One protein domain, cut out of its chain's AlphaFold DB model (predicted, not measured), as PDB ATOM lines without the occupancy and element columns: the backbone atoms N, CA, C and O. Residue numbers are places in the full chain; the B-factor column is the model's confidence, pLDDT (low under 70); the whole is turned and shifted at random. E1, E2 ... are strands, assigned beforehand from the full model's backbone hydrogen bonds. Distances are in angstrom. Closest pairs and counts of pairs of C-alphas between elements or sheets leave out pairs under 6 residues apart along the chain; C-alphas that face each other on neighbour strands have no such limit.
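This is residues 193 to 300 of the 471 residues of an uncharacterized protein of Lophium mytilinum (UniProt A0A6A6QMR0). A long, narrow two-stranded arm, with E1 beside E4 and the hairpin E2 and E3 towards its tip, reaches out from a loose body in which the long hairpin E9 and E10 crosses a small sheet of E5, E6 and E11, coming closest at E5. Residues 199 to 204 stick out at the arm's tip, the small hairpin E7 and E8 lies away from the other strands, and the long loop 218 to 241 lies at the end of the body away from the arm. The printed part has 108 residues, with no named helix and eleven named strands, E1 to E11 in chain order; the class is all strand, though under half of the residues, 51, are in named elements. The three-stranded sheet has the order E5, E6, E11, all antiparallel, and the other four sheets are antiparallel pairs. The whole is loose, with a radius of gyration of the C-alphas of 16.7 A, and elongated, spanning 55 by 32 by 26 A.

E1, residues 193 to 195, is antiparallel to E4, residues 208 to 213, at 162 degrees, with N 194 and O 210 2.8 A apart. E1 runs on into E2, residues 198 to 200, at 38 degrees. E2 forms a hairpin with E3, residues 203 to 205, where N 198 and O 205 are 2.8 A apart. E4 runs on into E5, residues 215 to 217, at 42 degrees. E5 and E6, residues 242 to 246, form a hairpin, with N 217 and O 242 2.8 A apart. E7, residues 250 to 252, and E8, residues 255 to 257, form a hairpin, with N 250 and O 257 2.8 A apart. E9, residues 268 to 276, and E10, residues 282 to 290, form a hairpin at 156 degrees, with N 271 and O 287 2.8 A apart. The closest C-alphas of E5 and E9, those of Thr 217 and Phe 273, are 5.1 A apart. E6 and E9 are near each other, with 6 pairs of C-alphas within 10 A. E11, residues 294 to 297, is antiparallel to E6, with N 245 and O 295 2.9 A apart.

E1 begins at C-alpha 193, (307.221, 464.054, 339.935). E4 is 14.5 A long, E6 13.3 A, E9 24.4 A, E10 25.0 A and E11 10.0 A; E1, E2, E3, E5, E7 and E8 have 3 residues each. E11 ends at C-alpha 297, (308.855, 467.426, 326.792).

The C-alphas farthest apart, those of Asn 201 and Asp 224, are 57.3 A apart. The printed part has no cut, and the link from E5 to E6, 24 residues, is long. Mean pLDDT of the printed part is 85.8; residues 220 to 236 and residue 278 are under 70.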
ATOM      1  N   ARG A 193     307.122 464.352 338.508       89.50
ATOM      2  CA  ARG A 193     307.221 464.054 339.935       89.50
ATOM      3  C   ARG A 193     306.991 465.343 340.707       89.50
ATOM      4  O   ARG A 193     307.642 466.350 340.421       89.50
ATOM      5  N   SER A 194     306.069 465.322 341.660       87.88
ATOM      6  CA  SER A 194     305.903 466.407 342.617       87.88
ATOM      7  C   SER A 194     306.799 466.151 343.825       87.88
ATOM      8  O   SER A 194     307.015 465.016 344.248       87.88
ATOM      9  N   TYR A 195     307.370 467.224 344.360       88.38
ATOM     10  CA  TYR A 195     308.204 467.177 345.552       88.38
ATOM     11  C   TYR A 195     307.723 468.251 346.512       88.38
ATOM     12  O   TYR A 195     307.454 469.381 346.094       88.38
ATOM     13  N   THR A 196     307.648 467.916 347.795       89.25
ATOM     14  CA  THR A 196     307.277 468.870 348.844       89.25
ATOM     15  C   THR A 196     308.537 469.274 349.600       89.25
ATOM     16  O   THR A 196     308.926 468.584 350.539       89.25
ATOM     17  N   PRO A 197     309.225 470.359 349.202       91.81
ATOM     18  CA  PRO A 197     310.473 470.737 349.842       91.81
ATOM     19  C   PRO A 197     310.223 471.168 351.289       91.81
ATOM     20  O   PRO A 197     309.318 471.949 351.577       91.81
ATOM     21  N   SER A 198     311.081 470.715 352.191       95.81
ATOM     22  CA  SER A 198     311.149 471.162 353.577       95.81
ATOM     23  C   SER A 198     312.601 471.451 353.942       95.81
ATOM     24  O   SER A 198     313.519 470.776 353.477       95.81
ATOM     25  N   ILE A 199     312.830 472.484 354.748       96.19
ATOM     26  CA  ILE A 199     314.160 472.802 355.271       96.19
ATOM     27  C   ILE A 199     314.104 472.565 356.772       96.19
ATOM     28  O   ILE A 199     313.418 473.283 357.493       96.19
ATOM     29  N   THR A 200     314.819 471.547 357.237       96.81
ATOM     30  CA  THR A 200     314.954 471.232 358.663       96.81
ATOM     31  C   THR A 200     316.437 471.197 359.003       96.81
ATOM     32  O   THR A 200     317.226 470.600 358.275       96.81
ATOM     33  N   ASN A 201     316.855 471.891 360.066       96.19
ATOM     34  CA  ASN A 201     318.267 471.973 360.479       96.19
ATOM     35  C   ASN A 201     319.228 472.374 359.337       96.19
ATOM     36  O   ASN A 201     320.274 471.756 359.154       96.19
ATOM     37  N   ASN A 202     318.856 473.381 358.536       94.75
ATOM     38  CA  ASN A 202     319.609 473.832 357.353       94.75
ATOM     39  C   ASN A 202     319.847 472.750 356.279       94.75
ATOM     40  O   ASN A 202     320.697 472.921 355.406       94.75
ATOM     41  N   LYS A 203     319.087 471.650 356.307       94.62
ATOM     42  CA  LYS A 203     319.107 470.595 355.294       94.62
ATOM     43  C   LYS A 203     317.810 470.633 354.492       94.62
ATOM     44  O   LYS A 203     316.721 470.546 355.058       94.62
ATOM     45  N   LEU A 204     317.937 470.751 353.172       91.75
ATOM     46  CA  LEU A 204     316.816 470.584 352.252       91.75
ATOM     47  C   LEU A 204     316.447 469.095 352.177       91.75
ATOM     48  O   LEU A 204     317.294 468.252 351.881       91.75
ATOM     49  N   SER A 205     315.184 468.789 352.441       94.88
ATOM     50  CA  SER A 205     314.559 467.491 352.216       94.88
ATOM     51  C   SER A 205     313.441 467.674 351.195       94.88
ATOM     52  O   SER A 205     312.541 468.484 351.401       94.88
ATOM     53  N   GLU A 206     313.515 466.953 350.080       90.81
ATOM     54  CA  GLU A 206     312.499 466.950 349.024       90.81
ATOM     55  C   GLU A 206     311.857 465.554 348.954       90.81
ATOM     56  O   GLU A 206     312.202 464.776 348.065       90.81
ATOM     57  N   PRO A 207     310.971 465.175 349.897       91.38
ATOM     58  CA  PRO A 207     310.187 463.959 349.749       91.38
ATOM     59  C   PRO A 207     309.398 464.009 348.438       91.38
ATOM     60  O   PRO A 207     308.747 465.013 348.124       91.38
ATOM     61  N   GLN A 208     309.491 462.924 347.670       87.44
ATOM     62  CA  GLN A 208     308.664 462.717 346.490       87.44
ATOM     63  C   GLN A 208     307.216 462.522 346.950       87.44
ATOM     64  O   GLN A 208     306.952 461.700 347.824       87.44
ATOM     65  N   GLY A 209     306.310 463.309 346.380       87.69
ATOM     66  CA  GLY A 209     304.874 463.114 346.507       87.69
ATOM     67  C   GLY A 209     304.391 462.201 345.388       87.69
ATOM     68  O   GLY A 209     304.744 461.024 345.322       87.69
ATOM     69  N   ASP A 210     303.633 462.777 344.467       87.12
ATOM     70  CA  ASP A 210     302.997 462.052 343.374       87.12
ATOM     71  C   ASP A 210     303.908 461.938 342.152       87.12
ATOM     72  O   ASP A 210     304.711 462.828 341.848       87.12
ATOM     73  N   SER A 211     303.735 460.849 341.405       89.12
ATOM     74  CA  SER A 211     304.288 460.715 340.064       89.12
ATOM     75  C   SER A 211     303.180 460.435 339.062       89.12
ATOM     76  O   SER A 211     302.390 459.512 339.234       89.12
ATOM     77  N   SER A 212     303.119 461.243 338.007       90.25
ATOM     78  CA  SER A 212     302.150 461.094 336.927       90.25
ATOM     79  C   SER A 212     302.874 460.919 335.603       90.25
ATOM     80  O   SER A 212     303.761 461.707 335.263       90.25
ATOM     81  N   ARG A 213     302.470 459.917 334.827       90.75
ATOM     82  CA  ARG A 213     302.998 459.676 333.481       90.75
ATOM     83  C   ARG A 213     302.766 460.897 332.593       90.75
ATOM     84  O   ARG A 213     301.699 461.509 332.652       90.75
ATOM     85  N   MET A 214     303.760 461.251 331.782       92.69
ATOM     86  CA  MET A 214     303.535 462.185 330.683       92.69
ATOM     87  C   MET A 214     302.990 461.393 329.503       92.69
ATOM     88  O   MET A 214     303.520 460.338 329.162       92.69
ATOM     89  N   LEU A 215     301.927 461.897 328.893       91.06
ATOM     90  CA  LEU A 215     301.257 461.227 327.788       91.06
ATOM     91  C   LEU A 215     301.688 461.857 326.464       91.06
ATOM     92  O   LEU A 215     301.911 463.072 326.409       91.06
ATOM     93  N   PRO A 216     301.811 461.061 325.396       89.81
ATOM     94  CA  PRO A 216     302.107 461.592 324.079       89.81
ATOM     95  C   PRO A 216     300.936 462.441 323.573       89.81
ATOM     96  O   PRO A 216     299.759 462.123 323.765       89.81
ATOM     97  N   THR A 217     301.279 463.507 322.871       87.69
ATOM     98  CA  THR A 217     300.367 464.358 322.118       87.69
ATOM     99  C   THR A 217     300.984 464.644 320.760       87.69
ATOM    100  O   THR A 217     302.206 464.618 320.584       87.69
ATOM    101  N   TYR A 218     300.131 464.933 319.787       82.44
ATOM    102  CA  TYR A 218     300.572 465.381 318.479       82.44
ATOM    103  C   TYR A 218     300.150 466.841 318.300       82.44
ATOM    104  O   TYR A 218     298.949 467.119 318.272       82.44
ATOM    105  N   PRO A 219     301.096 467.791 318.184       70.19
ATOM    106  CA  PRO A 219     300.788 469.222 318.227       70.19
ATOM    107  C   PRO A 219     299.913 469.703 317.059       70.19
ATOM    108  O   PRO A 219     299.328 470.778 317.142       70.19
ATOM    109  N   GLN A 220     299.818 468.923 315.979       69.62
ATOM    110  CA  GLN A 220     299.086 469.285 314.762       69.62
ATOM    111  C   GLN A 220     297.820 468.450 314.516       69.62
ATOM    112  O   GLN A 220     297.235 468.565 313.442       69.62
ATOM    113  N   VAL A 221     297.385 467.596 315.455       65.81
ATOM    114  CA  VAL A 221     296.135 466.850 315.243       65.81
ATOM    115  C   VAL A 221     294.956 467.778 315.486       65.81
ATOM    116  O   VAL A 221     294.647 468.156 316.615       65.81
ATOM    117  N   THR A 222     294.296 468.148 314.392       66.44
ATOM    118  CA  THR A 222     292.916 468.613 314.433       66.44
ATOM    119  C   THR A 222     291.992 467.396 314.532       66.44
ATOM    120  O   THR A 222     292.344 466.320 314.038       66.44
ATOM    121  N   PRO A 223     290.789 467.539 315.116       64.81
ATOM    122  CA  PRO A 223     289.784 466.474 315.150       64.81
ATOM    123  C   PRO A 223     289.377 465.921 313.777       64.81
ATOM    124  O   PRO A 223     288.671 464.924 313.730       64.81
ATOM    125  N   ASP A 224     289.811 466.530 312.675       66.62
ATOM    126  CA  ASP A 224     289.514 466.072 311.316       66.62
ATOM    127  C   ASP A 224     290.649 465.215 310.724       66.62
ATOM    128  O   ASP A 224     290.442 464.493 309.753       66.62
ATOM    129  N   TYR A 225     291.848 465.255 311.318       66.06
ATOM    130  CA  TYR A 225     293.036 464.539 310.845       66.06
ATOM    131  C   TYR A 225     293.438 463.443 311.836       66.06
ATOM    132  O   TYR A 225     294.521 463.450 312.428       66.06
ATOM    133  N   TRP A 226     292.530 462.487 312.039       62.06
ATOM    134  CA  TRP A 226     292.815 461.286 312.819       62.06
ATOM    135  C   TRP A 226     293.719 460.387 311.990       62.06
ATOM    136  O   TRP A 226     293.270 459.605 311.152       62.06
ATOM    137  N   VAL A 227     295.023 460.508 312.214       62.84
ATOM    138  CA  VAL A 227     295.964 459.521 311.707       62.84
ATOM    139  C   VAL A 227     295.713 458.250 312.507       62.84
ATOM    140  O   VAL A 227     295.948 458.213 313.714       62.84
ATOM    141  N   ASN A 228     295.210 457.208 311.841       64.94
ATOM    142  CA  ASN A 228     295.209 455.858 312.390       64.94
ATOM    143  C   ASN A 228     296.667 455.458 312.613       64.94
ATOM    144  O   ASN A 228     297.334 454.964 311.702       64.94
ATOM    145  N   PHE A 229     297.184 455.733 313.807       65.56
ATOM    146  CA  PHE A 229     298.527 455.319 314.151       65.56
ATOM    147  C   PHE A 229     298.565 453.799 314.173       65.56
ATOM    148  O   PHE A 229     297.662 453.171 314.742       65.56
ATOM    149  N   PRO A 230     299.607 453.199 313.580       65.38
ATOM    150  CA  PRO A 230     299.839 451.789 313.741       65.38
ATOM    151  C   PRO A 230     299.753 451.417 315.228       65.38
ATOM    152  O   PRO A 230     300.295 452.124 316.086       65.38
ATOM    153  N   PRO A 231     299.097 450.296 315.553       60.09
ATOM    154  CA  PRO A 231     298.967 449.821 316.927       60.09
ATOM    155  C   PRO A 231     300.309 449.679 317.661       60.09
ATOM    156  O   PRO A 231     300.361 449.740 318.886       60.09
ATOM    157  N   PHE A 232     301.396 449.524 316.902       63.34
ATOM    158  CA  PHE A 232     302.752 449.311 317.399       63.34
ATOM    159  C   PHE A 232     303.642 450.549 317.342       63.34
ATOM    160  O   PHE A 232     304.827 450.444 317.653       63.34
ATOM    161  N   SER A 233     303.106 451.707 316.939       66.06
ATOM    162  CA  SER A 233     303.880 452.942 316.968       66.06
ATOM    163  C   SER A 233     304.302 453.244 318.399       66.06
ATOM    164  O   SER A 233     303.465 453.375 319.292       66.06
ATOM    165  N   ASN A 234     305.610 453.352 318.577       67.81
ATOM    166  CA  ASN A 234     306.265 453.841 319.776       67.81
ATOM    167  C   ASN A 234     307.067 455.104 319.412       67.81
ATOM    168  O   ASN A 234     307.106 455.521 318.252       67.81
ATOM    169  N   VAL A 235     307.720 455.721 320.394       69.06
ATOM    170  CA  VAL A 235     308.512 456.938 320.153       69.06
ATOM    171  C   VAL A 235     309.826 456.689 319.411       69.06
ATOM    172  O   VAL A 235     310.336 457.610 318.773       69.06
ATOM    173  N   LEU A 236     310.345 455.458 319.404       66.94
ATOM    174  CA  LEU A 236     311.484 455.092 318.553       66.94
ATOM    175  C   LEU A 236     311.090 455.131 317.071       66.94
ATOM    176  O   LEU A 236     311.853 455.629 316.247       66.94
ATOM    177  N   ASP A 237     309.885 454.662 316.753       72.94
ATOM    178  CA  ASP A 237     309.365 454.609 315.385       72.94
ATOM    179  C   ASP A 237     308.759 455.948 314.940       72.94
ATOM    180  O   ASP A 237     308.608 456.204 313.744       72.94
ATOM    181  N   ASN A 238     308.397 456.816 315.890       72.81
ATOM    182  CA  ASN A 238     307.773 458.102 315.607       72.81
ATOM    183  C   ASN A 238     308.302 459.214 316.522       72.81
ATOM    184  O   ASN A 238     307.752 459.513 317.584       72.81
ATOM    185  N   ALA A 239     309.348 459.885 316.040       70.88
ATOM    186  CA  ALA A 239     310.019 461.000 316.703       70.88
ATOM    187  C   ALA A 239     309.201 462.309 316.760       70.88
ATOM    188  O   ALA A 239     309.753 463.336 317.147       70.88
ATOM    189  N   ASN A 240     307.924 462.302 316.356       81.62
ATOM    190  CA  ASN A 240     307.088 463.506 316.269       81.62
ATOM    191  C   ASN A 240     306.117 463.679 317.447       81.62
ATOM    192  O   ASN A 240     305.389 464.671 317.488       81.62
ATOM    193  N   PHE A 241     306.076 462.739 318.394       84.94
ATOM    194  CA  PHE A 241     305.233 462.872 319.581       84.94
ATOM    195  C   PHE A 241     305.908 463.717 320.648       84.94
ATOM    196  O   PHE A 241     306.940 463.337 321.203       84.94
ATOM    197  N   ASP A 242     305.289 464.845 320.980       90.12
ATOM    198  CA  ASP A 242     305.640 465.541 322.205       90.12
ATOM    199  C   ASP A 242     305.009 464.820 323.397       90.12
ATOM    200  O   ASP A 242     303.925 464.252 323.298       90.12
ATOM    201  N   TYR A 243     305.651 464.888 324.556       92.00
ATOM    202  CA  TYR A 243     305.121 464.348 325.802       92.00
ATOM    203  C   TYR A 243     304.643 465.472 326.692       92.00
ATOM    204  O   TYR A 243     305.383 466.418 326.970       92.00
ATOM    205  N   PHE A 244     303.395 465.391 327.124       93.94
ATOM    206  CA  PHE A 244     302.757 466.430 327.909       93.94
ATOM    207  C   PHE A 244     302.341 465.860 329.267       93.94
ATOM    208  O   PHE A 244     301.811 464.755 329.373       93.94
ATOM    209  N   GLY A 245     302.612 466.617 330.323       93.56
ATOM    210  CA  GLY A 245     302.202 466.311 331.688       93.56
ATOM    211  C   GLY A 245     301.305 467.415 332.224       93.56
ATOM    212  O   GLY A 245     301.567 468.596 331.991       93.56
ATOM    213  N   LEU A 246     300.260 467.037 332.957       93.50
ATOM    214  CA  LEU A 246     299.392 467.977 333.663       93.50
ATOM    215  C   LEU A 246     299.744 467.989 335.140       93.50
ATOM    216  O   LEU A 246     299.645 466.968 335.818       93.50
ATOM    217  N   GLN A 247     300.179 469.141 335.640       92.56
ATOM    218  CA  GLN A 247     300.510 469.267 337.051       92.56
ATOM    219  C   GLN A 247     299.205 469.333 337.825       92.56
ATOM    220  O   GLN A 247     298.428 470.249 337.609       92.56
ATOM    221  N   SER A 248     298.966 468.399 338.741       91.38
ATOM    222  CA  SER A 248     297.803 468.436 339.624       91.38
ATOM    223  C   SER A 248     298.231 468.122 341.059       91.38
ATOM    224  O   SER A 248     298.891 467.102 341.252       91.38
ATOM    225  N   PRO A 249     297.903 468.969 342.053       93.12
ATOM    226  CA  PRO A 249     297.257 470.276 341.910       93.12
ATOM    227  C   PRO A 249     298.175 471.318 341.239       93.12
ATOM    228  O   PRO A 249     299.396 471.303 341.404       93.12
ATOM    229  N   CYS A 250     297.576 472.250 340.499       92.25
ATOM    230  CA  CYS A 250     298.254 473.383 339.873       92.25
ATOM    231  C   CYS A 250     297.826 474.691 340.532       92.25
ATOM    232  O   CYS A 250     296.637 474.959 340.684       92.25
ATOM    233  N   HIS A 251     298.797 475.526 340.888       93.12
ATOM    234  CA  HIS A 251     298.544 476.823 341.500       93.12
ATOM    235  C   HIS A 251     298.716 477.933 340.467       93.12
ATOM    236  O   HIS A 251     299.800 478.100 339.907       93.12
ATOM    237  N   ILE A 252     297.663 478.720 340.249       93.94
ATOM    238  CA  ILE A 252     297.706 479.907 339.392       93.94
ATOM    239  C   ILE A 252     297.161 481.072 340.196       93.94
ATOM    240  O   ILE A 252     295.967 481.138 340.490       93.94
ATOM    241  N   ASN A 253     298.048 482.006 340.534       93.12
ATOM    242  CA  ASN A 253     297.761 483.070 341.493       93.12
ATOM    243  C   ASN A 253     297.295 482.457 342.830       93.12
ATOM    244  O   ASN A 253     297.987 481.593 343.366       93.12
ATOM    245  N   ASP A 254     296.134 482.874 343.335       94.94
ATOM    246  CA  ASP A 254     295.560 482.395 344.597       94.94
ATOM    247  C   ASP A 254     294.566 481.229 344.405       94.94
ATOM    248  O   ASP A 254     293.904 480.812 345.355       94.94
ATOM    249  N   LEU A 255     294.443 480.697 343.182       96.38
ATOM    250  CA  LEU A 255     293.529 479.603 342.850       96.38
ATOM    251  C   LEU A 255     294.278 478.283 342.663       96.38
ATOM    252  O   LEU A 255     295.369 478.234 342.087       96.38
ATOM    253  N   ILE A 256     293.649 477.204 343.129       95.81
ATOM    254  CA  ILE A 256     294.142 475.835 342.998       95.81
ATOM    255  C   ILE A 256     293.255 475.095 342.008       95.81
ATOM    256  O   ILE A 256     292.048 474.944 342.221       95.81
ATOM    257  N   TYR A 257     293.874 474.608 340.942       94.81
ATOM    258  CA  TYR A 257     293.227 473.799 339.932       94.81
ATOM    259  C   TYR A 257     293.617 472.329 340.088       94.81
ATOM    260  O   TYR A 257     294.791 471.981 340.221       94.81
ATOM    261  N   THR A 258     292.625 471.455 340.055       94.81
ATOM    262  CA  THR A 258     292.742 469.999 340.041       94.81
ATOM    263  C   THR A 258     292.278 469.460 338.689       94.81
ATOM    264  O   THR A 258     291.683 470.181 337.887       94.81
ATOM    265  N   THR A 259     292.495 468.173 338.423       91.25
ATOM    266  CA  THR A 259     292.026 467.540 337.177       91.25
ATOM    267  C   THR A 259     290.517 467.683 336.942       91.25
ATOM    268  O   THR A 259     290.085 467.649 335.795       91.25
ATOM    269  N   GLN A 260     289.712 467.889 337.994       94.81
ATOM    270  CA  GLN A 260     288.258 468.060 337.892       94.81
ATOM    271  C   GLN A 260     287.818 469.476 337.489       94.81
ATOM    272  O   GLN A 260     286.739 469.622 336.924       94.81
ATOM    273  N   ASN A 261     288.607 470.516 337.786       96.00
ATOM    274  CA  ASN A 261     288.208 471.913 337.550       96.00
ATOM    275  C   ASN A 261     289.145 472.683 336.598       96.00
ATOM    276  O   ASN A 261     288.824 473.810 336.225       96.00
ATOM    277  N   MET A 262     290.270 472.099 336.167       95.12
ATOM    278  CA  MET A 262     291.223 472.736 335.241       95.12
ATOM    279  C   MET A 262     290.588 473.229 333.943       95.12
ATOM    280  O   MET A 262     291.003 474.261 333.424       95.12
ATOM    281  N   SER A 263     289.559 472.541 333.449       95.06
ATOM    282  CA  SER A 263     288.830 472.930 332.239       95.06
ATOM    283  C   SER A 263     288.005 474.210 332.391       95.06
ATOM    284  O   SER A 263     287.654 474.824 331.391       95.06
ATOM    285  N   SER A 264     287.696 474.623 333.625       95.44
ATOM    286  CA  SER A 264     286.935 475.850 333.916       95.44
ATOM    287  C   SER A 264     287.806 477.101 334.056       95.44
ATOM    288  O   SER A 264     287.293 478.208 334.212       95.44
ATOM    289  N   ALA A 265     289.126 476.932 334.037       94.69
ATOM    290  CA  ALA A 265     290.062 478.025 334.210       94.69
ATOM    291  C   ALA A 265     290.068 478.982 332.997       94.69
ATOM    292  O   ALA A 265     289.821 478.560 331.868       94.69
ATOM    293  N   PRO A 266     290.395 480.272 333.178       92.81
ATOM    294  CA  PRO A 266     290.560 481.183 332.049       92.81
ATOM    295  C   PRO A 266     291.793 480.808 331.210       92.81
ATOM    296  O   PRO A 266     292.817 480.394 331.756       92.81
ATOM    297  N   ASN A 267     291.722 481.027 329.893       92.31
ATOM    298  CA  ASN A 267     292.822 480.804 328.942       92.31
ATOM    299  C   ASN A 267     293.368 479.362 328.945       92.31
ATOM    300  O   ASN A 267     294.580 479.146 329.002       92.31
ATOM    301  N   THR A 268     292.479 478.366 328.903       95.94
ATOM    302  CA  THR A 268     292.894 476.964 328.783       95.94
ATOM    303  C   THR A 268     293.416 476.626 327.392       95.94
ATOM    304  O   THR A 268     292.810 476.998 326.386       95.94
ATOM    305  N   THR A 269     294.457 475.807 327.347       94.62
ATOM    306  CA  THR A 269     294.931 475.119 326.149       94.62
ATOM    307  C   THR A 269     294.304 473.725 326.110       94.62
ATOM    308  O   THR A 269     294.382 472.978 327.087       94.62
ATOM    309  N   THR A 270     293.675 473.363 324.989       93.50
ATOM    310  CA  THR A 270     293.159 472.003 324.769       93.50
ATOM    311  C   THR A 270     294.277 471.099 324.272       93.50
ATOM    312  O   THR A 270     294.922 471.381 323.265       93.50
ATOM    313  N   LEU A 271     294.491 470.007 324.995       91.56
ATOM    314  CA  LEU A 271     295.445 468.950 324.700       91.56
ATOM    315  C   LEU A 271     294.710 467.715 324.204       91.56
ATOM    316  O   LEU A 271     293.588 467.454 324.634       91.56
ATOM    317  N   TYR A 272     295.372 466.934 323.356       91.00
ATOM    318  CA  TYR A 272     294.859 465.668 322.855       91.00
ATOM    319  C   TYR A 272     295.839 464.558 323.224       91.00
ATOM    320  O   TYR A 272     296.914 464.439 322.639       91.00
ATOM    321  N   PHE A 273     295.478 463.769 324.229       90.44
ATOM    322  CA  PHE A 273     296.285 462.655 324.700       90.44
ATOM    323  C   PHE A 273     295.903 461.370 323.983       90.44
ATOM    324  O   PHE A 273     294.716 461.063 323.848       90.44
ATOM    325  N   TYR A 274     296.910 460.599 323.574       86.31
ATOM    326  CA  TYR A 274     296.697 459.225 323.137       86.31
ATOM    327  C   TYR A 274     296.760 458.300 324.341       86.31
ATOM    328  O   TYR A 274     297.831 458.057 324.901       86.31
ATOM    329  N   ASP A 275     295.609 457.755 324.709       83.69
ATOM    330  CA  ASP A 275     295.539 456.660 325.660       83.69
ATOM    331  C   ASP A 275     295.680 455.350 324.872       83.69
ATOM    332  O   ASP A 275     294.973 455.104 323.886       83.69
ATOM    333  N   ALA A 276     296.650 454.527 325.266       77.25
ATOM    334  CA  ALA A 276     296.762 453.174 324.747       77.25
ATOM    335  C   ALA A 276     295.666 452.320 325.390       77.25
ATOM    336  O   ALA A 276     295.357 452.505 326.558       77.25
ATOM    337  N   ILE A 277     295.072 451.411 324.621       75.44
ATOM    338  CA  ILE A 277     294.118 450.425 325.131       75.44
ATOM    339  C   ILE A 277     294.731 449.048 324.887       75.44
ATOM    340  O   ILE A 277     295.279 448.800 323.810       75.44
ATOM    341  N   HIS A 278     294.580 448.144 325.858       68.19
ATOM    342  CA  HIS A 278     295.110 446.773 325.848       68.19
ATOM    343  C   HIS A 278     294.929 445.992 324.523       68.19
ATOM    344  O   HIS A 278     295.784 445.197 324.159       68.19
ATOM    345  N   ASN A 279     293.895 446.280 323.726       72.69
ATOM    346  CA  ASN A 279     293.631 445.623 322.436       72.69
ATOM    347  C   ASN A 279     294.264 446.328 321.233       72.69
ATOM    348  O   ASN A 279     293.670 446.369 320.153       72.69
ATOM    349  N   ARG A 280     295.447 446.925 321.411       70.19
ATOM    350  CA  ARG A 280     296.192 447.618 320.348       70.19
ATOM    351  C   ARG A 280     295.475 448.838 319.748       70.19
ATOM    352  O   ARG A 280     296.006 449.496 318.857       70.19
ATOM    353  N   SER A 281     294.296 449.195 320.243       77.25
ATOM    354  CA  SER A 281     293.629 450.437 319.883       77.25
ATOM    355  C   SER A 281     294.237 451.611 320.648       77.25
ATOM    356  O   SER A 281     294.937 451.453 321.651       77.25
ATOM    357  N   SER A 282     293.995 452.811 320.151       77.88
ATOM    358  CA  SER A 282     294.269 454.049 320.871       77.88
ATOM    359  C   SER A 282     292.986 454.857 320.926       77.88
ATOM    360  O   SER A 282     292.301 454.974 319.909       77.88
ATOM    361  N   SER A 283     292.670 455.418 322.086       85.62
ATOM    362  CA  SER A 283     291.630 456.437 322.204       85.62
ATOM    363  C   SER A 283     292.267 457.808 322.323       85.62
ATOM    364  O   SER A 283     293.267 457.982 323.020       85.62
ATOM    365  N   LEU A 284     291.666 458.786 321.656       86.19
ATOM    366  CA  LEU A 284     292.025 460.181 321.830       86.19
ATOM    367  C   LEU A 284     291.192 460.758 322.973       86.19
ATOM    368  O   LEU A 284     289.962 460.732 322.920       86.19
ATOM    369  N   ARG A 285     291.856 461.293 323.993       90.56
ATOM    370  CA  ARG A 285     291.211 462.007 325.095       90.56
ATOM    371  C   ARG A 285     291.610 463.469 325.045       90.56
ATOM    372  O   ARG A 285     292.791 463.801 325.114       90.56
ATOM    373  N   ASN A 286     290.623 464.350 324.952       92.25
ATOM    374  CA  ASN A 286     290.850 465.783 325.027       92.25
ATOM    375  C   ASN A 286     290.824 466.264 326.483       92.25
ATOM    376  O   ASN A 286     289.947 465.898 327.263       92.25
ATOM    377  N   VAL A 287     291.788 467.104 326.852       93.06
ATOM    378  CA  VAL A 287     291.846 467.725 328.179       93.06
ATOM    379  C   VAL A 287     292.218 469.188 328.029       93.06
ATOM    380  O   VAL A 287     293.234 469.512 327.422       93.06
ATOM    381  N   SER A 288     291.416 470.076 328.606       95.19
ATOM    382  CA  SER A 288     291.705 471.510 328.641       95.19
ATOM    383  C   SER A 288     292.305 471.881 329.992       95.19
ATOM    384  O   SER A 288     291.731 471.570 331.036       95.19
ATOM    385  N   ALA A 289     293.461 472.538 329.975       95.81
ATOM    386  CA  ALA A 289     294.139 472.997 331.182       95.81
ATOM    387  C   ALA A 289     294.805 474.358 330.948       95.81
ATOM    388  O   ALA A 289     295.158 474.678 329.811       95.81
ATOM    389  N   PRO A 290     295.005 475.176 331.993       96.12
ATOM    390  CA  PRO A 290     295.774 476.404 331.868       96.12
ATOM    391  C   PRO A 290     297.193 476.130 331.404       96.12
ATOM    392  O   PRO A 290     297.835 475.182 331.859       96.12
ATOM    393  N   GLU A 291     297.714 477.029 330.583       93.75
ATOM    394  CA  GLU A 291     299.058 476.928 330.024       93.75
ATOM    395  C   GLU A 291     300.153 476.759 331.094       93.75
ATOM    396  O   GLU A 291     301.111 476.016 330.903       93.75
ATOM    397  N   GLN A 292     299.986 477.383 332.263       94.12
ATOM    398  CA  GLN A 292     300.922 477.297 333.390       94.12
ATOM    399  C   GLN A 292     300.946 475.917 334.069       94.12
ATOM    400  O   GLN A 292     301.878 475.628 334.815       94.12
ATOM    401  N   CYS A 293     299.931 475.082 333.838       94.56
ATOM    402  CA  CYS A 293     299.822 473.738 334.407       94.56
ATOM    403  C   CYS A 293     300.348 472.645 333.469       94.56
ATOM    404  O   CYS A 293     300.351 471.471 333.846       94.56
ATOM    405  N   ILE A 294     300.745 473.011 332.247       93.75
ATOM    406  CA  ILE A 294     301.147 472.078 331.197       93.75
ATOM    407  C   ILE A 294     302.670 472.037 331.128       93.75
ATOM    408  O   ILE A 294     303.329 473.028 330.821       93.75
ATOM    409  N   TYR A 295     303.233 470.857 331.354       92.88
ATOM    410  CA  TYR A 295     304.648 470.593 331.136       92.88
ATOM    411  C   TYR A 295     304.816 469.889 329.807       92.88
ATOM    412  O   TYR A 295     304.104 468.930 329.515       92.88
ATOM    413  N   ARG A 296     305.779 470.354 329.017       91.19
ATOM    414  CA  ARG A 296     306.075 469.805 327.698       91.19
ATOM    415  C   ARG A 296     307.480 469.248 327.674       91.19
ATOM    416  O   ARG A 296     308.426 469.896 328.117       91.19
ATOM    417  N   HIS A 297     307.602 468.068 327.105       89.62
ATOM    418  CA  HIS A 297     308.855 467.426 326.792       89.62
ATOM    419  C   HIS A 297     308.856 467.158 325.290       89.62
ATOM    420  O   HIS A 297     308.059 466.363 324.794       89.62
ATOM    421  N   SER A 298     309.702 467.890 324.565       89.00
ATOM    422  CA  SER A 298     309.642 467.924 323.107       89.00
ATOM    423  C   SER A 298     309.967 466.572 322.482       89.00
ATOM    424  O   SER A 298     310.808 465.816 322.982       89.00
ATOM    425  N   ALA A 299     309.341 466.307 321.342       86.75
ATOM    426  CA  ALA A 299     309.537 465.097 320.564       86.75
ATOM    427  C   ALA A 299     311.010 464.901 320.174       86.75
ATOM    428  O   ALA A 299     311.563 463.812 320.308       86.75
ATOM    429  N   GLY A 300     311.693 465.994 319.810       88.12
ATOM    430  CA  GLY A 300     313.123 465.977 319.494       88.12
ATOM    431  C   GLY A 300     314.002 465.523 320.663       88.12
ATOM    432  O   GLY A 300     314.897 464.703 320.471       88.12
TER     433      GLY A 300